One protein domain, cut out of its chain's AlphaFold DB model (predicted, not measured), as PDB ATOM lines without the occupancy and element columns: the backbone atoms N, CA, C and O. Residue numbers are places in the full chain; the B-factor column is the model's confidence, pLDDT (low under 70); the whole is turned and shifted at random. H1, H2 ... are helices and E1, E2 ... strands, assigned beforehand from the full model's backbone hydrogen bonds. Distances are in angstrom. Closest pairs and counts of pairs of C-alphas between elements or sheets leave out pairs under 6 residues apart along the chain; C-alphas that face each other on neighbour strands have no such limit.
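What this domain is: This is residues 263 to 411 of the 469 residues of the protein "Centrin" of Chrysochromulina tobinii (UniProt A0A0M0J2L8). Two lobes of short, crossed helices stand at the two ends of an elongated body, with the longest helix, H5, set slantwise between them. One lobe holds H1 to H4; the other holds H6 to H9 and a small ladder of two short antiparallel strands, E1 and E2, at its far side. The printed part has 149 residues, with nine named helices and two named strands in the order H1 H2 H3 H4 H5 H6 E1 H7 H8 E2 H9, and its class is mostly helix. It is compact, with a radius of gyration of the C-alphas of 15.9 A, and spans 47 by 28 by 25 A.

Where its parts are: Strands E1, residues 362 to 364, and E2, residues 398 to 400, make the sheet. H7, residues 365 to 374, follows E1, and H9, residues 401 to 407, follows E2. H8 is residues 381 to 391, 15.2 A long, and H6 is residues 345 to 355, 15.1 A. H5, residues 329 to 342, is 19.6 A long, from C-alpha 329 at (-36.146, 51.554, 94.635) to C-alpha 342 at (-31.295, 56.541, 76.269). H1 is residues 263 to 271, with C-alpha 263 at (-20.093, 60.523, 83.947); H2 is 273 to 283, H3 293 to 303, 15.4 A, and H4 309 to 319, 15.2 A.

How they stand to each other: E1 and E2 are antiparallel at 152 degrees, with N 363 and O 399 3.1 A apart and N 399 and O 363 2.8 A apart, both within hydrogen-bond range. H8 touches H7 at a steep tilt of 65 degrees, opposite ways, closest at the C-alphas of Ile 369 and Leu 384, 6.1 A. H7 touches H6, closest at the C-alphas of Leu 355 and Asp 367, 5.4 A. H8 and H5 only just touch, with 3 pairs of C-alphas within 8 A, closest at Arg 334 and Leu 387, 6.9 A. H8 and H9 also only just touch, closest at the C-alphas of Trp 391 and Glu 403, 6.7 A. H5 and H4 only just touch, about perpendicular at 86 degrees, closest at the C-alphas of Phe 319 and Tyr 332, 5.8 A. H3 touches H4, closest at the C-alphas of Thr 297 and Ala 312, 6.4 A, and touches H2, closest at those of Trp 283 and Ala 299, 6.1 A. H1 is close to but not clearly touching H5, with the C-alphas of Val 270 and Ser 336 6.8 A apart. H1 and H7, for instance, are apart. Every O i to N i+4 pair is within hydrogen-bond range in H3, H5, H6, H7, H8 and H9; H1 has 4 of 5, H2 5 of 7 and H4 6 of 7.

The domain as a whole: The two C-alphas farthest apart, those of Pro 309 and Thr 358, are 48.1 A apart. The printed part has no cut, and no link is long. The mean pLDDT of the printed part is 72.4; residues under 70 include 270 to 285 and 340 to 361.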
ATOM      1  N   ASP A 263     -19.838  61.380  85.109       67.56
ATOM      2  CA  ASP A 263     -20.093  60.523  83.947       67.56
ATOM      3  C   ASP A 263     -19.361  59.173  84.073       67.56
ATOM      4  O   ASP A 263     -19.950  58.135  83.772       67.56
ATOM      5  N   GLU A 264     -18.140  59.140  84.623       69.31
ATOM      6  CA  GLU A 264     -17.427  57.882  84.929       69.31
ATOM      7  C   GLU A 264     -18.180  57.050  85.983       69.31
ATOM      8  O   GLU A 264     -18.358  55.838  85.819       69.31
ATOM      9  N   LEU A 265     -18.703  57.694  87.035       71.38
ATOM     10  CA  LEU A 265     -19.514  57.028  88.058       71.38
ATOM     11  C   LEU A 265     -20.837  56.489  87.481       71.38
ATOM     12  O   LEU A 265     -21.246  55.368  87.791       71.38
ATOM     13  N   ARG A 266     -21.484  57.258  86.600       69.38
ATOM     14  CA  ARG A 266     -22.743  56.916  85.919       69.38
ATOM     15  C   ARG A 266     -22.571  55.818  84.863       69.38
ATOM     16  O   ARG A 266     -23.461  54.979  84.689       69.38
ATOM     17  N   GLU A 267     -21.427  55.744  84.187       68.31
ATOM     18  CA  GLU A 267     -21.059  54.561  83.404       68.31
ATOM     19  C   GLU A 267     -20.856  53.343  84.311       68.31
ATOM     20  O   GLU A 267     -21.454  52.293  84.058       68.31
ATOM     21  N   ALA A 268     -20.089  53.488  85.395       70.94
ATOM     22  CA  ALA A 268     -19.755  52.392  86.298       70.94
ATOM     23  C   ALA A 268     -20.977  51.773  87.005       70.94
ATOM     24  O   ALA A 268     -21.044  50.545  87.105       70.94
ATOM     25  N   ILE A 269     -21.961  52.576  87.437       70.19
ATOM     26  CA  ILE A 269     -23.215  52.076  88.032       70.19
ATOM     27  C   ILE A 269     -23.987  51.213  87.031       70.19
ATOM     28  O   ILE A 269     -24.278  50.053  87.310       70.19
ATOM     29  N   VAL A 270     -24.280  51.732  85.836       66.94
ATOM     30  CA  VAL A 270     -25.105  51.005  84.851       66.94
ATOM     31  C   VAL A 270     -24.364  49.788  84.276       66.94
ATOM     32  O   VAL A 270     -24.985  48.796  83.906       66.94
ATOM     33  N   ASN A 271     -23.031  49.792  84.276       69.25
ATOM     34  CA  ASN A 271     -22.242  48.606  83.930       69.25
ATOM     35  C   ASN A 271     -22.221  47.543  85.058       69.25
ATOM     36  O   ASN A 271     -21.871  46.395  84.799       69.25
ATOM     37  N   ASN A 272     -22.625  47.894  86.286       68.81
ATOM     38  CA  ASN A 272     -22.814  46.988  87.430       68.81
ATOM     39  C   ASN A 272     -24.304  46.794  87.792       68.81
ATOM     40  O   ASN A 272     -24.613  46.327  88.886       68.81
ATOM     41  N   GLN A 273     -25.230  47.142  86.895       64.75
ATOM     42  CA  GLN A 273     -26.662  47.305  87.182       64.75
ATOM     43  C   GLN A 273     -27.346  46.084  87.814       64.75
ATOM     44  O   GLN A 273     -28.179  46.279  88.694       64.75
ATOM     45  N   SER A 274     -26.978  44.855  87.430       64.12
ATOM     46  CA  SER A 274     -27.485  43.628  88.069       64.12
ATOM     47  C   SER A 274     -27.061  43.551  89.535       64.12
ATOM     48  O   SER A 274     -27.913  43.597  90.417       64.12
ATOM     49  N   ARG A 275     -25.743  43.592  89.794       65.94
ATOM     50  CA  ARG A 275     -25.169  43.649  91.151       65.94
ATOM     51  C   ARG A 275     -25.824  44.747  91.986       65.94
ATOM     52  O   ARG A 275     -26.098  44.533  93.152       65.94
ATOM     53  N   ILE A 276     -26.058  45.918  91.399       66.56
ATOM     54  CA  ILE A 276     -26.646  47.068  92.094       66.56
ATOM     55  C   ILE A 276     -28.141  46.875  92.378       66.56
ATOM     56  O   ILE A 276     -28.592  47.299  93.435       66.56
ATOM     57  N   SER A 277     -28.903  46.221  91.498       65.00
ATOM     58  CA  SER A 277     -30.324  45.940  91.744       65.00
ATOM     59  C   SER A 277     -30.528  44.857  92.809       65.00
ATOM     60  O   SER A 277     -31.450  44.977  93.614       65.00
ATOM     61  N   ASP A 278     -29.650  43.848  92.854       65.94
ATOM     62  CA  ASP A 278     -29.615  42.851  93.933       65.94
ATOM     63  C   ASP A 278     -29.242  43.517  95.268       65.94
ATOM     64  O   ASP A 278     -29.969  43.417  96.259       65.94
ATOM     65  N   LEU A 279     -28.131  44.265  95.269       63.88
ATOM     66  CA  LEU A 279     -27.589  44.929  96.452       63.88
ATOM     67  C   LEU A 279     -28.471  46.072  96.980       63.88
ATOM     68  O   LEU A 279     -28.349  46.406  98.151       63.88
ATOM     69  N   PHE A 280     -29.388  46.648  96.191       65.19
ATOM     70  CA  PHE A 280     -30.287  47.716  96.663       65.19
ATOM     71  C   PHE A 280     -31.126  47.279  97.881       65.19
ATOM     72  O   PHE A 280     -31.423  48.092  98.751       65.19
ATOM     73  N   ARG A 281     -31.446  45.979  97.984       64.94
ATOM     74  CA  ARG A 281     -32.139  45.374  99.140       64.94
ATOM     75  C   ARG A 281     -31.227  45.102 100.343       64.94
ATOM     76  O   ARG A 281     -31.727  44.810 101.421       64.94
ATOM     77  N   GLU A 282     -29.912  45.166 100.155       64.56
ATOM     78  CA  GLU A 282     -28.891  45.083 101.212       64.56
ATOM     79  C   GLU A 282     -28.386  46.479 101.639       64.56
ATOM     80  O   GLU A 282     -27.548  46.591 102.537       64.56
ATOM     81  N   TRP A 283     -28.856  47.547 100.980       69.62
ATOM     82  CA  TRP A 283     -28.450  48.938 101.229       69.62
ATOM     83  C   TRP A 283     -29.431  49.724 102.087       69.62
ATOM     84  O   TRP A 283     -28.976  50.566 102.854       69.62
ATOM     85  N   ASP A 284     -30.724  49.421 101.957       68.81
ATOM     86  CA  ASP A 284     -31.802  49.826 102.865       68.81
ATOM     87  C   ASP A 284     -31.532  49.209 104.251       68.81
ATOM     88  O   ASP A 284     -31.887  48.059 104.529       68.81
ATOM     89  N   ALA A 285     -30.768  49.924 105.084       64.38
ATOM     90  CA  ALA A 285     -30.149  49.359 106.282       64.38
ATOM     91  C   ALA A 285     -31.022  49.499 107.539       64.38
ATOM     92  O   ALA A 285     -30.738  48.847 108.549       64.38
ATOM     93  N   ASP A 286     -32.065  50.330 107.489       72.88
ATOM     94  CA  ASP A 286     -33.118  50.414 108.506       72.88
ATOM     95  C   ASP A 286     -34.435  49.725 108.082       72.88
ATOM     96  O   ASP A 286     -35.282  49.462 108.941       72.88
ATOM     97  N   GLY A 287     -34.576  49.346 106.804       71.69
ATOM     98  CA  GLY A 287     -35.733  48.635 106.257       71.69
ATOM     99  C   GLY A 287     -36.908  49.549 105.899       71.69
ATOM    100  O   GLY A 287     -38.059  49.100 105.948       71.69
ATOM    101  N   ASN A 288     -36.656  50.829 105.609       74.44
ATOM    102  CA  ASN A 288     -37.693  51.822 105.332       74.44
ATOM    103  C   ASN A 288     -38.254  51.767 103.889       74.44
ATOM    104  O   ASN A 288     -39.333  52.314 103.640       74.44
ATOM    105  N   GLY A 289     -37.578  51.088 102.953       72.06
ATOM    106  CA  GLY A 289     -37.974  50.960 101.542       72.06
ATOM    107  C   GLY A 289     -37.421  52.042 100.600       72.06
ATOM    108  O   GLY A 289     -37.722  52.027  99.400       72.06
ATOM    109  N   THR A 290     -36.617  52.969 101.119       80.81
ATOM    110  CA  THR A 290     -35.931  54.050 100.391       80.81
ATOM    111  C   THR A 290     -34.468  54.123 100.833       80.81
ATOM    112  O   THR A 290     -34.141  53.699 101.936       80.81
ATOM    113  N   VAL A 291     -33.588  54.646  99.978       82.25
ATOM    114  CA  VAL A 291     -32.141  54.731 100.250       82.25
ATOM    115  C   VAL A 291     -31.718  56.190 100.417       82.25
ATOM    116  O   VAL A 291     -31.958  57.011  99.526       82.25
ATOM    117  N   ASP A 292     -31.068  56.511 101.540       84.25
ATOM    118  CA  ASP A 292     -30.541  57.855 101.821       84.25
ATOM    119  C   ASP A 292     -29.169  58.111 101.144       84.25
ATOM    120  O   ASP A 292     -28.516  57.213 100.604       84.25
ATOM    121  N   LEU A 293     -28.699  59.365 101.145       81.38
ATOM    122  CA  LEU A 293     -27.422  59.740 100.514       81.38
ATOM    123  C   LEU A 293     -26.189  59.069 101.164       81.38
ATOM    124  O   LEU A 293     -25.167  58.853 100.499       81.38
ATOM    125  N   GLN A 294     -26.242  58.746 102.457       80.56
ATOM    126  CA  GLN A 294     -25.160  58.083 103.189       80.56
ATOM    127  C   GLN A 294     -25.130  56.585 102.881       80.56
ATOM    128  O   GLN A 294     -24.055  56.029 102.642       80.56
ATOM    129  N   GLU A 295     -26.295  55.944 102.833       81.88
ATOM    130  CA  GLU A 295     -26.491  54.571 102.376       81.88
ATOM    131  C   GLU A 295     -26.042  54.425 100.925       81.88
ATOM    132  O   GLU A 295     -25.164  53.608 100.660       81.88
ATOM    133  N   PHE A 296     -26.487  55.299 100.016       79.44
ATOM    134  CA  PHE A 296     -26.021  55.350  98.625       79.44
ATOM    135  C   PHE A 296     -24.494  55.538  98.512       79.44
ATOM    136  O   PHE A 296     -23.835  54.935  97.663       79.44
ATOM    137  N   THR A 297     -23.877  56.316  99.405       78.06
ATOM    138  CA  THR A 297     -22.411  56.470  99.423       78.06
ATOM    139  C   THR A 297     -21.696  55.208  99.935       78.06
ATOM    140  O   THR A 297     -20.652  54.829  99.399       78.06
ATOM    141  N   ARG A 298     -22.246  54.519 100.947       76.38
ATOM    142  CA  ARG A 298     -21.719  53.239 101.471       76.38
ATOM    143  C   ARG A 298     -21.888  52.102 100.459       76.38
ATOM    144  O   ARG A 298     -20.963  51.316 100.257       76.38
ATOM    145  N   ALA A 299     -23.036  52.069  99.798       75.25
ATOM    146  CA  ALA A 299     -23.407  51.186  98.705       75.25
ATOM    147  C   ALA A 299     -22.372  51.193  97.575       75.25
ATOM    148  O   ALA A 299     -21.802  50.152  97.248       75.25
ATOM    149  N   LEU A 300     -22.046  52.374  97.039       74.19
ATOM    150  CA  LEU A 300     -21.036  52.527  95.988       74.19
ATOM    151  C   LEU A 300     -19.669  51.950  96.397       74.19
ATOM    152  O   LEU A 300     -19.026  51.251  95.611       74.19
ATOM    153  N   ILE A 301     -19.256  52.153  97.652       74.94
ATOM    154  CA  ILE A 301     -18.023  51.564  98.194       74.94
ATOM    155  C   ILE A 301     -18.117  50.025  98.231       74.94
ATOM    156  O   ILE A 301     -17.162  49.362  97.827       74.94
ATOM    157  N   ALA A 302     -19.258  49.454  98.632       72.00
ATOM    158  CA  ALA A 302     -19.481  48.003  98.671       72.00
ATOM    159  C   ALA A 302     -19.492  47.336  97.277       72.00
ATOM    160  O   ALA A 302     -19.005  46.215  97.124       72.00
ATOM    161  N   VAL A 303     -19.958  48.031  96.228       70.12
ATOM    162  CA  VAL A 303     -19.855  47.555  94.827       70.12
ATOM    163  C   VAL A 303     -18.393  47.463  94.362       70.12
ATOM    164  O   VAL A 303     -18.082  46.680  93.455       70.12
ATOM    165  N   GLY A 304     -17.496  48.237  94.982       68.88
ATOM    166  CA  GLY A 304     -16.117  48.458  94.543       68.88
ATOM    167  C   GLY A 304     -15.925  49.753  93.742       68.88
ATOM    168  O   GLY A 304     -14.934  49.877  93.029       68.88
ATOM    169  N   LEU A 305     -16.858  50.708  93.845       72.88
ATOM    170  CA  LEU A 305     -16.879  51.986  93.122       72.88
ATOM    171  C   LEU A 305     -16.754  53.181  94.094       72.88
ATOM    172  O   LEU A 305     -17.715  53.924  94.289       72.88
ATOM    173  N   PRO A 306     -15.595  53.395  94.746       71.88
ATOM    174  CA  PRO A 306     -15.418  54.489  95.698       71.88
ATOM    175  C   PRO A 306     -15.493  55.864  95.009       71.88
ATOM    176  O   PRO A 306     -14.522  56.343  94.424       71.88
ATOM    177  N   ALA A 307     -16.642  56.526  95.111       72.44
ATOM    178  CA  ALA A 307     -16.849  57.883  94.612       72.44
ATOM    179  C   ALA A 307     -16.245  58.960  95.539       72.44
ATOM    180  O   ALA A 307     -16.040  58.757  96.745       72.44
ATOM    181  N   ASP A 308     -16.002  60.151  94.992       78.06
ATOM    182  CA  ASP A 308     -15.976  61.374  95.794       78.06
ATOM    183  C   ASP A 308     -17.406  61.746  96.241       78.06
ATOM    184  O   ASP A 308     -18.332  61.623  95.433       78.06
ATOM    185  N   PRO A 309     -17.627  62.231  97.483       75.56
ATOM    186  CA  PRO A 309     -18.966  62.580  97.959       75.56
ATOM    187  C   PRO A 309     -19.714  63.563  97.055       75.56
ATOM    188  O   PRO A 309     -20.929  63.458  96.940       75.56
ATOM    189  N   LYS A 310     -19.017  64.470  96.355       75.81
ATOM    190  CA  LYS A 310     -19.661  65.400  95.411       75.81
ATOM    191  C   LYS A 310     -20.183  64.711  94.155       75.81
ATOM    192  O   LYS A 310     -21.213  65.124  93.631       75.81
ATOM    193  N   ALA A 311     -19.488  63.679  93.674       77.12
ATOM    194  CA  ALA A 311     -19.936  62.892  92.529       77.12
ATOM    195  C   ALA A 311     -21.131  62.004  92.915       77.12
ATOM    196  O   ALA A 311     -22.103  61.929  92.167       77.12
ATOM    197  N   ALA A 312     -21.104  61.422  94.122       79.19
ATOM    198  CA  ALA A 312     -22.245  60.704  94.686       79.19
ATOM    199  C   ALA A 312     -23.466  61.625  94.894       79.19
ATOM    200  O   ALA A 312     -24.547  61.299  94.425       79.19
ATOM    201  N   GLU A 313     -23.302  62.804  95.505       82.44
ATOM    202  CA  GLU A 313     -24.373  63.795  95.733       82.44
ATOM    203  C   GLU A 313     -24.929  64.391  94.424       82.44
ATOM    204  O   GLU A 313     -26.102  64.760  94.345       82.44
ATOM    205  N   ALA A 314     -24.106  64.529  93.380       80.38
ATOM    206  CA  ALA A 314     -24.576  64.931  92.056       80.38
ATOM    207  C   ALA A 314     -25.462  63.844  91.430       80.38
ATOM    208  O   ALA A 314     -26.577  64.139  91.014       80.38
ATOM    209  N   LEU A 315     -24.995  62.593  91.432       79.12
ATOM    210  CA  LEU A 315     -25.687  61.472  90.797       79.12
ATOM    211  C   LEU A 315     -26.930  61.013  91.583       79.12
ATOM    212  O   LEU A 315     -27.935  60.652  90.982       79.12
ATOM    213  N   PHE A 316     -26.912  61.111  92.915       81.69
ATOM    214  CA  PHE A 316     -28.080  60.891  93.775       81.69
ATOM    215  C   PHE A 316     -29.242  61.829  93.405       81.69
ATOM    216  O   PHE A 316     -30.370  61.378  93.253       81.69
ATOM    217  N   ARG A 317     -28.950  63.109  93.128       80.25
ATOM    218  CA  ARG A 317     -29.928  64.098  92.628       80.25
ATOM    219  C   ARG A 317     -30.347  63.913  91.164       80.25
ATOM    220  O   ARG A 317     -31.154  64.693  90.667       80.25
ATOM    221  N   GLU A 318     -29.796  62.927  90.458       75.94
ATOM    222  CA  GLU A 318     -30.365  62.461  89.188       75.94
ATOM    223  C   GLU A 318     -31.309  61.259  89.371       75.94
ATOM    224  O   GLU A 318     -32.196  61.062  88.537       75.94
ATOM    225  N   PHE A 319     -31.125  60.472  90.440       76.38
ATOM    226  CA  PHE A 319     -31.991  59.349  90.817       76.38
ATOM    227  C   PHE A 319     -33.255  59.793  91.565       76.38
ATOM    228  O   PHE A 319     -34.321  59.255  91.286       76.38
ATOM    229  N   ASP A 320     -33.127  60.758  92.477       80.75
ATOM    230  CA  ASP A 320     -34.223  61.437  93.179       80.75
ATOM    231  C   ASP A 320     -34.998  62.312  92.171       80.75
ATOM    232  O   ASP A 320     -34.509  63.361  91.736       80.75
ATOM    233  N   VAL A 321     -36.166  61.839  91.707       69.56
ATOM    234  CA  VAL A 321     -36.957  62.516  90.657       69.56
ATOM    235  C   VAL A 321     -38.063  63.389  91.251       69.56
ATOM    236  O   VAL A 321     -38.474  64.356  90.597       69.56
ATOM    237  N   ASP A 322     -38.551  63.081  92.455       74.62
ATOM    238  CA  ASP A 322     -39.572  63.878  93.143       74.62
ATOM    239  C   ASP A 322     -39.003  64.994  94.045       74.62
ATOM    240  O   ASP A 322     -39.705  65.972  94.323       74.62
ATOM    241  N   GLY A 323     -37.716  64.922  94.395       76.25
ATOM    242  CA  GLY A 323     -37.005  65.883  95.236       76.25
ATOM    243  C   GLY A 323     -37.163  65.625  96.737       76.25
ATOM    244  O   GLY A 323     -37.000  66.563  97.525       76.25
ATOM    245  N   SER A 324     -37.534  64.407  97.139       78.38
ATOM    246  CA  SER A 324     -37.769  64.029  98.539       78.38
ATOM    247  C   SER A 324     -36.493  63.921  99.380       78.38
ATOM    248  O   SER A 324     -36.571  64.024 100.607       78.38
ATOM    249  N   GLY A 325     -35.320  63.772  98.753       78.94
ATOM    250  CA  GLY A 325     -34.030  63.601  99.430       78.94
ATOM    251  C   GLY A 325     -33.673  62.151  99.779       78.94
ATOM    252  O   GLY A 325     -32.560  61.915 100.252       78.94
ATOM    253  N   ASN A 326     -34.568  61.203  99.492       82.88
ATOM    254  CA  ASN A 326     -34.343  59.758  99.525       82.88
ATOM    255  C   ASN A 326     -34.654  59.194  98.128       82.88
ATOM    256  O   ASN A 326     -35.490  59.744  97.424       82.88
ATOM    257  N   VAL A 327     -34.040  58.079  97.727       80.75
ATOM    258  CA  VAL A 327     -34.369  57.417  96.450       80.75
ATOM    259  C   VAL A 327     -35.251  56.197  96.720       80.75
ATOM    260  O   VAL A 327     -34.791  55.240  97.349       80.75
ATOM    261  N   GLU A 328     -36.500  56.170  96.226       82.12
ATOM    262  CA  GLU A 328     -37.260  54.906  96.204       82.12
ATOM    263  C   GLU A 328     -36.580  53.915  95.237       82.12
ATOM    264  O   GLU A 328     -36.166  54.282  94.133       82.12
ATOM    265  N   TYR A 329     -36.581  52.616  95.564       75.56
ATOM    266  CA  TYR A 329     -36.146  51.554  94.635       75.56
ATOM    267  C   TYR A 329     -36.823  51.666  93.251       75.56
ATOM    268  O   TYR A 329     -36.196  51.436  92.215       75.56
ATOM    269  N   LYS A 330     -38.081  52.126  93.207       74.44
ATOM    270  CA  LYS A 330     -38.837  52.377  91.968       74.44
ATOM    271  C   LYS A 330     -38.235  53.481  91.105       74.44
ATOM    272  O   LYS A 330     -38.266  53.380  89.882       74.44
ATOM    273  N   GLU A 331     -37.689  54.529  91.715       77.62
ATOM    274  CA  GLU A 331     -37.047  55.628  90.995       77.62
ATOM    275  C   GLU A 331     -35.684  55.216  90.454       77.62
ATOM    276  O   GLU A 331     -35.396  55.478  89.284       77.62
ATOM    277  N   TYR A 332     -34.901  54.469  91.240       76.62
ATOM    278  CA  TYR A 332     -33.674  53.838  90.757       76.62
ATOM    279  C   TYR A 332     -33.948  52.914  89.553       76.62
ATOM    280  O   TYR A 332     -33.273  53.016  88.521       76.62
ATOM    281  N   LEU A 333     -34.975  52.059  89.627       74.81
ATOM    282  CA  LEU A 333     -35.418  51.230  88.500       74.81
ATOM    283  C   LEU A 333     -35.838  52.088  87.289       74.81
ATOM    284  O   LEU A 333     -35.397  51.837  86.165       74.81
ATOM    285  N   ARG A 334     -36.652  53.133  87.509       73.38
ATOM    286  CA  ARG A 334     -37.140  54.053  86.464       73.38
ATOM    287  C   ARG A 334     -35.988  54.785  85.770       73.38
ATOM    288  O   ARG A 334     -35.994  54.874  84.540       73.38
ATOM    289  N   TYR A 335     -35.007  55.291  86.522       75.56
ATOM    290  CA  TYR A 335     -33.803  55.927  85.981       75.56
ATOM    291  C   TYR A 335     -32.952  54.910  85.226       75.56
ATOM    292  O   TYR A 335     -32.623  55.141  84.066       75.56
ATOM    293  N   SER A 336     -32.612  53.776  85.844       73.31
ATOM    294  CA  SER A 336     -31.626  52.849  85.282       73.31
ATOM    295  C   SER A 336     -32.128  52.169  83.998       73.31
ATOM    296  O   SER A 336     -31.382  52.094  83.017       73.31
ATOM    297  N   LEU A 337     -33.416  51.800  83.919       72.75
ATOM    298  CA  LEU A 337     -34.031  51.325  82.674       72.75
ATOM    299  C   LEU A 337     -34.097  52.434  81.609       72.75
ATOM    300  O   LEU A 337     -33.783  52.197  80.439       72.75
ATOM    301  N   ARG A 338     -34.463  53.666  81.989       71.94
ATOM    302  CA  ARG A 338     -34.478  54.813  81.064       71.94
ATOM    303  C   ARG A 338     -33.082  55.135  80.529       71.94
ATOM    304  O   ARG A 338     -32.954  55.427  79.344       71.94
ATOM    305  N   GLU A 339     -32.048  55.051  81.352       70.88
ATOM    306  CA  GLU A 339     -30.652  55.287  80.979       70.88
ATOM    307  C   GLU A 339     -30.152  54.216  79.992       70.88
ATOM    308  O   GLU A 339     -29.614  54.562  78.937       70.88
ATOM    309  N   MET A 340     -30.436  52.925  80.229       67.06
ATOM    310  CA  MET A 340     -30.161  51.858  79.246       67.06
ATOM    311  C   MET A 340     -30.801  52.122  77.877       67.06
ATOM    312  O   MET A 340     -30.188  51.849  76.839       67.06
ATOM    313  N   LEU A 341     -32.036  52.635  77.870       66.56
ATOM    314  CA  LEU A 341     -32.771  52.990  76.655       66.56
ATOM    315  C   LEU A 341     -32.204  54.262  76.003       66.56
ATOM    316  O   LEU A 341     -32.083  54.326  74.780       66.56
ATOM    317  N   GLN A 342     -31.832  55.279  76.787       64.88
ATOM    318  CA  GLN A 342     -31.295  56.541  76.269       64.88
ATOM    319  C   GLN A 342     -29.897  56.369  75.659       64.88
ATOM    320  O   GLN A 342     -29.612  56.999  74.636       64.88
ATOM    321  N   ARG A 343     -29.070  55.458  76.201       60.66
ATOM    322  CA  ARG A 343     -27.721  55.132  75.690       60.66
ATOM    323  C   ARG A 343     -27.680  54.762  74.209       60.66
ATOM    324  O   ARG A 343     -26.656  54.975  73.567       60.66
ATOM    325  N   SER A 344     -28.776  54.268  73.622       53.34
ATOM    326  CA  SER A 344     -28.942  54.387  72.170       53.34
ATOM    327  C   SER A 344     -30.403  54.361  71.717       53.34
ATOM    328  O   SER A 344     -31.140  53.406  71.949       53.34
ATOM    329  N   ALA A 345     -30.771  55.344  70.892       50.78
ATOM    330  CA  ALA A 345     -32.002  55.296  70.101       50.78
ATOM    331  C   ALA A 345     -32.086  54.038  69.207       50.78
ATOM    332  O   ALA A 345     -33.183  53.597  68.881       50.78
ATOM    333  N   ALA A 346     -30.942  53.435  68.853       54.03
ATOM    334  CA  ALA A 346     -30.882  52.140  68.180       54.03
ATOM    335  C   ALA A 346     -31.494  51.017  69.035       54.03
ATOM    336  O   ALA A 346     -32.379  50.330  68.540       54.03
ATOM    337  N   ARG A 347     -31.137  50.889  70.326       59.28
ATOM    338  CA  ARG A 347     -31.776  49.918  71.237       59.28
ATOM    339  C   ARG A 347     -33.274  50.158  71.395       59.28
ATOM    340  O   ARG A 347     -34.018  49.192  71.436       59.28
ATOM    341  N   VAL A 348     -33.737  51.411  71.407       59.03
ATOM    342  CA  VAL A 348     -35.184  51.716  71.423       59.03
ATOM    343  C   VAL A 348     -35.872  51.223  70.143       59.03
ATOM    344  O   VAL A 348     -36.951  50.644  70.216       59.03
ATOM    345  N   MET A 349     -35.251  51.401  68.971       58.34
ATOM    346  CA  MET A 349     -35.783  50.884  67.701       58.34
ATOM    347  C   MET A 349     -35.703  49.353  67.610       58.34
ATOM    348  O   MET A 349     -36.636  48.734  67.112       58.34
ATOM    349  N   ASP A 350     -34.627  48.734  68.097       63.53
ATOM    350  CA  ASP A 350     -34.475  47.275  68.143       63.53
ATOM    351  C   ASP A 350     -35.462  46.639  69.121       63.53
ATOM    352  O   ASP A 350     -36.015  45.585  68.820       63.53
ATOM    353  N   LEU A 351     -35.716  47.283  70.264       63.91
ATOM    354  CA  LEU A 351     -36.767  46.898  71.196       63.91
ATOM    355  C   LEU A 351     -38.118  46.953  70.479       63.91
ATOM    356  O   LEU A 351     -38.774  45.928  70.358       63.91
ATOM    357  N   LEU A 352     -38.495  48.094  69.897       62.56
ATOM    358  CA  LEU A 352     -39.765  48.237  69.176       62.56
ATOM    359  C   LEU A 352     -39.921  47.225  68.024       62.56
ATOM    360  O   LEU A 352     -40.986  46.634  67.892       62.56
ATOM    361  N   HIS A 353     -38.877  46.948  67.234       64.50
ATOM    362  CA  HIS A 353     -38.937  45.931  66.171       64.50
ATOM    363  C   HIS A 353     -39.019  44.483  66.693       64.50
ATOM    364  O   HIS A 353     -39.550  43.625  65.988       64.50
ATOM    365  N   LYS A 354     -38.488  44.185  67.888       63.53
ATOM    366  CA  LYS A 354     -38.564  42.849  68.517       63.53
ATOM    367  C   LYS A 354     -39.858  42.636  69.307       63.53
ATOM    368  O   LYS A 354     -40.327  41.504  69.377       63.53
ATOM    369  N   LEU A 355     -40.404  43.704  69.891       61.44
ATOM    370  CA  LEU A 355     -41.638  43.705  70.680       61.44
ATOM    371  C   LEU A 355     -42.898  43.825  69.834       61.44
ATOM    372  O   LEU A 355     -43.931  43.275  70.186       61.44
ATOM    373  N   ASP A 356     -42.822  44.536  68.713       65.75
ATOM    374  CA  ASP A 356     -43.933  44.685  67.781       65.75
ATOM    375  C   ASP A 356     -43.540  44.186  66.377       65.75
ATOM    376  O   ASP A 356     -43.507  44.959  65.413       65.75
ATOM    377  N   PRO A 357     -43.287  42.867  66.213       61.06
ATOM    378  CA  PRO A 357     -43.082  42.259  64.895       61.06
ATOM    379  C   PRO A 357     -44.332  42.380  64.001       61.06
ATOM    380  O   PRO A 357     -44.267  42.155  62.793       61.06
ATOM    381  N   THR A 358     -45.474  42.744  64.589       58.94
ATOM    382  CA  THR A 358     -46.759  43.001  63.933       58.94
ATOM    383  C   THR A 358     -46.931  44.423  63.384       58.94
ATOM    384  O   THR A 358     -47.843  44.644  62.589       58.94
ATOM    385  N   GLY A 359     -46.093  45.392  63.771       63.22
ATOM    386  CA  GLY A 359     -46.197  46.792  63.338       63.22
ATOM    387  C   GLY A 359     -47.453  47.545  63.815       63.22
ATOM    388  O   GLY A 359     -47.894  48.475  63.133       63.22
ATOM    389  N   ARG A 360     -48.040  47.150  64.953       66.38
ATOM    390  CA  ARG A 360     -49.210  47.775  65.602       66.38
ATOM    391  C   ARG A 360     -48.920  49.173  66.175       66.38
ATOM    392  O   ARG A 360     -49.835  49.987  66.257       66.38
ATOM    393  N   GLY A 361     -47.672  49.477  66.538       65.81
ATOM    394  CA  GLY A 361     -47.229  50.762  67.102       65.81
ATOM    395  C   GLY A 361     -47.371  50.905  68.627       65.81
ATOM    396  O   GLY A 361     -47.108  51.988  69.159       65.81
ATOM    397  N   ALA A 362     -47.766  49.830  69.312       72.12
ATOM    398  CA  ALA A 362     -47.895  49.735  70.763       72.12
ATOM    399  C   ALA A 362     -47.473  48.336  71.242       72.12
ATOM    400  O   ALA A 362     -47.515  47.372  70.474       72.12
ATOM    401  N   VAL A 363     -47.057  48.252  72.505       76.88
ATOM    402  CA  VAL A 363     -46.425  47.079  73.124       76.88
ATOM    403  C   VAL A 363     -47.274  46.589  74.299       76.88
ATOM    404  O   VAL A 363     -47.640  47.396  75.148       76.88
ATOM    405  N   ASP A 364     -47.561  45.287  74.377       82.00
ATOM    406  CA  ASP A 364     -48.213  44.684  75.550       82.00
ATOM    407  C   ASP A 364     -47.203  44.289  76.646       82.00
ATOM    408  O   ASP A 364     -45.992  44.237  76.420       82.00
ATOM    409  N   LEU A 365     -47.703  44.056  77.863       82.31
ATOM    410  CA  LEU A 365     -46.880  43.748  79.036       82.31
ATOM    411  C   LEU A 365     -46.016  42.469  78.869       82.31
ATOM    412  O   LEU A 365     -44.815  42.543  79.149       82.31
ATOM    413  N   PRO A 366     -46.553  41.317  78.406       82.25
ATOM    414  CA  PRO A 366     -45.750  40.120  78.148       82.25
ATOM    415  C   PRO A 366     -44.606  40.341  77.157       82.25
ATOM    416  O   PRO A 366     -43.486  39.885  77.409       82.25
ATOM    417  N   ASP A 367     -44.851  41.048  76.047       79.31
ATOM    418  CA  ASP A 367     -43.774  41.380  75.120       79.31
ATOM    419  C   ASP A 367     -42.791  42.379  75.767       79.31
ATOM    420  O   ASP A 367     -41.591  42.106  75.746       79.31
ATOM    421  N   PHE A 368     -43.241  43.450  76.443       79.25
ATOM    422  CA  PHE A 368     -42.368  44.410  77.151       79.25
ATOM    423  C   PHE A 368     -41.330  43.732  78.055       79.25
ATOM    424  O   PHE A 368     -40.128  43.940  77.864       79.25
ATOM    425  N   ILE A 369     -41.782  42.873  78.975       81.38
ATOM    426  CA  ILE A 369     -40.922  42.095  79.881       81.38
ATOM    427  C   ILE A 369     -39.859  41.323  79.087       81.38
ATOM    428  O   ILE A 369     -38.656  41.420  79.344       81.38
ATOM    429  N   LYS A 370     -40.308  40.581  78.074       80.38
ATOM    430  CA  LYS A 370     -39.490  39.693  77.246       80.38
ATOM    431  C   LYS A 370     -38.425  40.444  76.448       80.38
ATOM    432  O   LYS A 370     -37.284  39.987  76.403       80.38
ATOM    433  N   GLY A 371     -38.740  41.589  75.841       76.06
ATOM    434  CA  GLY A 371     -37.739  42.375  75.105       76.06
ATOM    435  C   GLY A 371     -36.763  43.118  76.005       76.06
ATOM    436  O   GLY A 371     -35.588  43.211  75.657       76.06
ATOM    437  N   VAL A 372     -37.214  43.599  77.168       76.00
ATOM    438  CA  VAL A 372     -36.337  44.223  78.167       76.00
ATOM    439  C   VAL A 372     -35.318  43.198  78.689       76.00
ATOM    440  O   VAL A 372     -34.113  43.457  78.620       76.00
ATOM    441  N   LYS A 373     -35.761  41.983  79.047       77.19
ATOM    442  CA  LYS A 373     -34.862  40.867  79.396       77.19
ATOM    443  C   LYS A 373     -33.949  40.452  78.235       77.19
ATOM    444  O   LYS A 373     -32.751  40.260  78.431       77.19
ATOM    445  N   GLN A 374     -34.444  40.421  76.993       73.56
ATOM    446  CA  GLN A 374     -33.615  40.164  75.798       73.56
ATOM    447  C   GLN A 374     -32.600  41.275  75.458       73.56
ATOM    448  O   GLN A 374     -31.736  41.058  74.604       73.56
ATOM    449  N   MET A 375     -32.662  42.450  76.095       66.75
ATOM    450  CA  MET A 375     -31.602  43.468  76.024       66.75
ATOM    451  C   MET A 375     -30.548  43.334  77.134       66.75
ATOM    452  O   MET A 375     -29.606  44.127  77.158       66.75
ATOM    453  N   GLY A 376     -30.677  42.341  78.021       67.75
ATOM    454  CA  GLY A 376     -29.758  42.117  79.135       67.75
ATOM    455  C   GLY A 376     -30.035  42.980  80.367       67.75
ATOM    456  O   GLY A 376     -29.122  43.182  81.160       67.75
ATOM    457  N   TYR A 377     -31.258  43.501  80.528       72.00
ATOM    458  CA  TYR A 377     -31.713  44.019  81.819       72.00
ATOM    459  C   TYR A 377     -32.356  42.876  82.602       72.00
ATOM    460  O   TYR A 377     -33.418  42.386  82.211       72.00
ATOM    461  N   ASP A 378     -31.693  42.436  83.667       66.38
ATOM    462  CA  ASP A 378     -32.211  41.396  84.550       66.38
ATOM    463  C   ASP A 378     -32.929  42.052  85.735       66.38
ATOM    464  O   ASP A 378     -32.343  42.849  86.466       66.38
ATOM    465  N   ALA A 379     -34.226  41.779  85.851       70.06
ATOM    466  CA  ALA A 379     -35.141  42.362  86.828       70.06
ATOM    467  C   ALA A 379     -36.340  41.421  87.032       70.06
ATOM    468  O   ALA A 379     -36.632  40.575  86.176       70.06
ATOM    469  N   SER A 380     -37.057  41.557  88.151       79.19
ATOM    470  CA  SER A 380     -38.248  40.736  88.407       79.19
ATOM    471  C   SER A 380     -39.386  41.068  87.429       79.19
ATOM    472  O   SER A 380     -39.467  42.179  86.896       79.19
ATOM    473  N   ASP A 381     -40.263  40.099  87.158       79.62
ATOM    474  CA  ASP A 381     -41.413  40.332  86.270       79.62
ATOM    475  C   ASP A 381     -42.431  41.273  86.938       79.62
ATOM    476  O   ASP A 381     -43.108  42.048  86.262       79.62
ATOM    477  N   GLU A 382     -42.462  41.282  88.270       79.75
ATOM    478  CA  GLU A 382     -43.193  42.206  89.130       79.75
ATOM    479  C   GLU A 382     -42.684  43.653  88.985       79.75
ATOM    480  O   GLU A 382     -43.484  44.557  88.731       79.75
ATOM    481  N   ASP A 383     -41.367  43.877  89.069       77.94
ATOM    482  CA  ASP A 383     -40.746  45.201  88.904       77.94
ATOM    483  C   ASP A 383     -40.978  45.752  87.489       77.94
ATOM    484  O   ASP A 383     -41.348  46.915  87.307       77.94
ATOM    485  N   LEU A 384     -40.832  44.900  86.469       80.94
ATOM    486  CA  LEU A 384     -41.102  45.264  85.076       80.94
ATOM    487  C   LEU A 384     -42.593  45.549  84.832       80.94
ATOM    488  O   LEU A 384     -42.923  46.478  84.093       80.94
ATOM    489  N   THR A 385     -43.495  44.817  85.493       84.31
ATOM    490  CA  THR A 385     -44.944  45.076  85.463       84.31
ATOM    491  C   THR A 385     -45.300  46.405  86.126       84.31
ATOM    492  O   THR A 385     -46.120  47.161  85.601       84.31
ATOM    493  N   MET A 386     -44.667  46.733  87.252       80.00
ATOM    494  CA  MET A 386     -44.841  48.017  87.933       80.00
ATOM    495  C   MET A 386     -44.392  49.191  87.048       80.00
ATOM    496  O   MET A 386     -45.141  50.154  86.896       80.00
ATOM    497  N   LEU A 387     -43.224  49.083  86.402       77.56
ATOM    498  CA  LEU A 387     -42.727  50.093  85.459       77.56
ATOM    499  C   LEU A 387     -43.647  50.249  84.237       77.56
ATOM    500  O   LEU A 387     -43.957  51.373  83.850       77.56
ATOM    501  N   PHE A 388     -44.131  49.146  83.656       81.44
ATOM    502  CA  PHE A 388     -45.073  49.181  82.533       81.44
ATOM    503  C   PHE A 388     -46.356  49.948  82.890       81.44
ATOM    504  O   PHE A 388     -46.737  50.875  82.177       81.44
ATOM    505  N   ASN A 389     -46.974  49.615  84.029       82.25
ATOM    506  CA  ASN A 389     -48.209  50.244  84.515       82.25
ATOM    507  C   ASN A 389     -48.045  51.731  84.887       82.25
ATOM    508  O   ASN A 389     -49.033  52.463  84.937       82.25
ATOM    509  N   GLU A 390     -46.822  52.184  85.176       74.38
ATOM    510  CA  GLU A 390     -46.508  53.601  85.398       74.38
ATOM    511  C   GLU A 390     -46.301  54.363  84.076       74.38
ATOM    512  O   GLU A 390     -46.619  55.550  83.971       74.38
ATOM    513  N   TRP A 391     -45.753  53.697  83.055       77.75
ATOM    514  CA  TRP A 391     -45.456  54.314  81.760       77.75
ATOM    515  C   TRP A 391     -46.704  54.365  80.858       77.75
ATOM    516  O   TRP A 391     -46.868  55.343  80.125       77.75
ATOM    517  N   ASP A 392     -47.609  53.384  80.974       82.19
ATOM    518  CA  ASP A 392     -48.977  53.383  80.426       82.19
ATOM    519  C   ASP A 392     -49.854  54.433  81.140       82.19
ATOM    520  O   ASP A 392     -50.701  54.151  81.991       82.19
ATOM    521  N   SER A 393     -49.621  55.699  80.791       75.50
ATOM    522  CA  SER A 393     -50.287  56.854  81.403       75.50
ATOM    523  C   SER A 393     -51.786  56.915  81.088       75.50
ATOM    524  O   SER A 393     -52.524  57.612  81.789       75.50
ATOM    525  N   ASN A 394     -52.244  56.210  80.048       79.62
ATOM    526  CA  ASN A 394     -53.655  56.120  79.671       79.62
ATOM    527  C   ASN A 394     -54.378  54.865  80.218       79.62
ATOM    528  O   ASN A 394     -55.609  54.833  80.201       79.62
ATOM    529  N   LYS A 395     -53.636  53.895  80.777       78.81
ATOM    530  CA  LYS A 395     -54.115  52.615  81.335       78.81
ATOM    531  C   LYS A 395     -54.836  51.713  80.324       78.81
ATOM    532  O   LYS A 395     -55.833  51.071  80.660       78.81
ATOM    533  N   SER A 396     -54.343  51.657  79.090       79.69
ATOM    534  CA  SER A 396     -54.879  50.773  78.038       79.69
ATOM    535  C   SER A 396     -54.399  49.323  78.130       79.69
ATOM    536  O   SER A 396     -54.940  48.463  77.434       79.69
ATOM    537  N   GLY A 397     -53.371  49.043  78.935       77.62
ATOM    538  CA  GLY A 397     -52.617  47.791  78.892       77.62
ATOM    539  C   GLY A 397     -51.672  47.693  77.686       77.62
ATOM    540  O   GLY A 397     -51.134  46.614  77.430       77.62
ATOM    541  N   LEU A 398     -51.483  48.786  76.935       81.19
ATOM    542  CA  LEU A 398     -50.683  48.857  75.710       81.19
ATOM    543  C   LEU A 398     -49.833  50.131  75.698       81.19
ATOM    544  O   LEU A 398     -50.325  51.233  75.469       81.19
ATOM    545  N   LEU A 399     -48.526  49.977  75.874       77.50
ATOM    546  CA  LEU A 399     -47.586  51.089  75.946       77.50
ATOM    547  C   LEU A 399     -47.348  51.654  74.532       77.50
ATOM    548  O   LEU A 399     -46.652  51.046  73.711       77.50
ATOM    549  N   GLU A 400     -47.951  52.806  74.214       76.00
ATOM    550  CA  GLU A 400     -47.811  53.434  72.894       76.00
ATOM    551  C   GLU A 400     -46.393  53.991  72.668       76.00
ATOM    552  O   GLU A 400     -45.756  54.548  73.566       76.00
ATOM    553  N   PHE A 401     -45.948  54.023  71.403       69.50
ATOM    554  CA  PHE A 401     -44.727  54.746  71.009       69.50
ATOM    555  C   PHE A 401     -44.696  56.213  71.492       69.50
ATOM    556  O   PHE A 401     -43.623  56.750  71.782       69.50
ATOM    557  N   LYS A 402     -45.858  56.880  71.589       72.19
ATOM    558  CA  LYS A 402     -45.957  58.255  72.111       72.19
ATOM    559  C   LYS A 402     -45.569  58.339  73.586       72.19
ATOM    560  O   LYS A 402     -44.890  59.291  73.964       72.19
ATOM    561  N   GLU A 403     -45.991  57.368  74.387       77.69
ATOM    562  CA  GLU A 403     -45.817  57.341  75.840       77.69
ATOM    563  C   GLU A 403     -44.393  56.939  76.206       77.69
ATOM    564  O   GLU A 403     -43.740  57.653  76.968       77.69
ATOM    565  N   LEU A 404     -43.846  55.923  75.526       71.56
ATOM    566  CA  LEU A 404     -42.422  55.584  75.592       71.56
ATOM    567  C   LEU A 404     -41.550  56.820  75.301       71.56
ATOM    568  O   LEU A 404     -40.675  57.185  76.083       71.56
ATOM    569  N   ASN A 405     -41.832  57.525  74.201       69.56
ATOM    570  CA  ASN A 405     -41.105  58.737  73.818       69.56
ATOM    571  C   ASN A 405     -41.390  59.946  74.741       69.56
ATOM    572  O   ASN A 405     -40.577  60.870  74.780       69.56
ATOM    573  N   ALA A 406     -42.498  59.969  75.488       72.81
ATOM    574  CA  ALA A 406     -42.785  61.004  76.483       72.81
ATOM    575  C   ALA A 406     -42.007  60.768  77.788       72.81
ATOM    576  O   ALA A 406     -41.337  61.680  78.274       72.81
ATOM    577  N   GLN A 407     -42.017  59.537  78.310       69.44
ATOM    578  CA  GLN A 407     -41.274  59.153  79.515       69.44
ATOM    579  C   GLN A 407     -39.759  59.331  79.315       69.44
ATOM    580  O   GLN A 407     -39.068  59.905  80.156       69.44
ATOM    581  N   MET A 408     -39.261  58.985  78.124       65.12
ATOM    582  CA  MET A 408     -37.873  59.205  77.694       65.12
ATOM    583  C   MET A 408     -37.442  60.684  77.612       65.12
ATOM    584  O   MET A 408     -36.266  60.953  77.364       65.12
ATOM    585  N   ARG A 409     -38.357  61.648  77.799       65.00
ATOM    586  CA  ARG A 409     -38.113  63.101  77.706       65.00
ATOM    587  C   ARG A 409     -38.374  63.873  79.008       65.00
ATOM    588  O   ARG A 409     -38.255  65.095  78.994       65.00
ATOM    589  N   ARG A 410     -38.761  63.204  80.103       57.94
ATOM    590  CA  ARG A 410     -39.364  63.861  81.283       57.94
ATOM    591  C   ARG A 410     -38.403  64.581  82.240       57.94
ATOM    592  O   ARG A 410     -38.863  65.461  82.955       57.94
ATOM    593  N   THR A 411     -37.100  64.288  82.217       41.41
ATOM    594  CA  THR A 411     -36.069  65.114  82.888       41.41
ATOM    595  C   THR A 411     -35.047  65.606  81.856       41.41
ATOM    596  O   THR A 411     -34.732  64.885  80.905       41.41
TER     597      THR A 411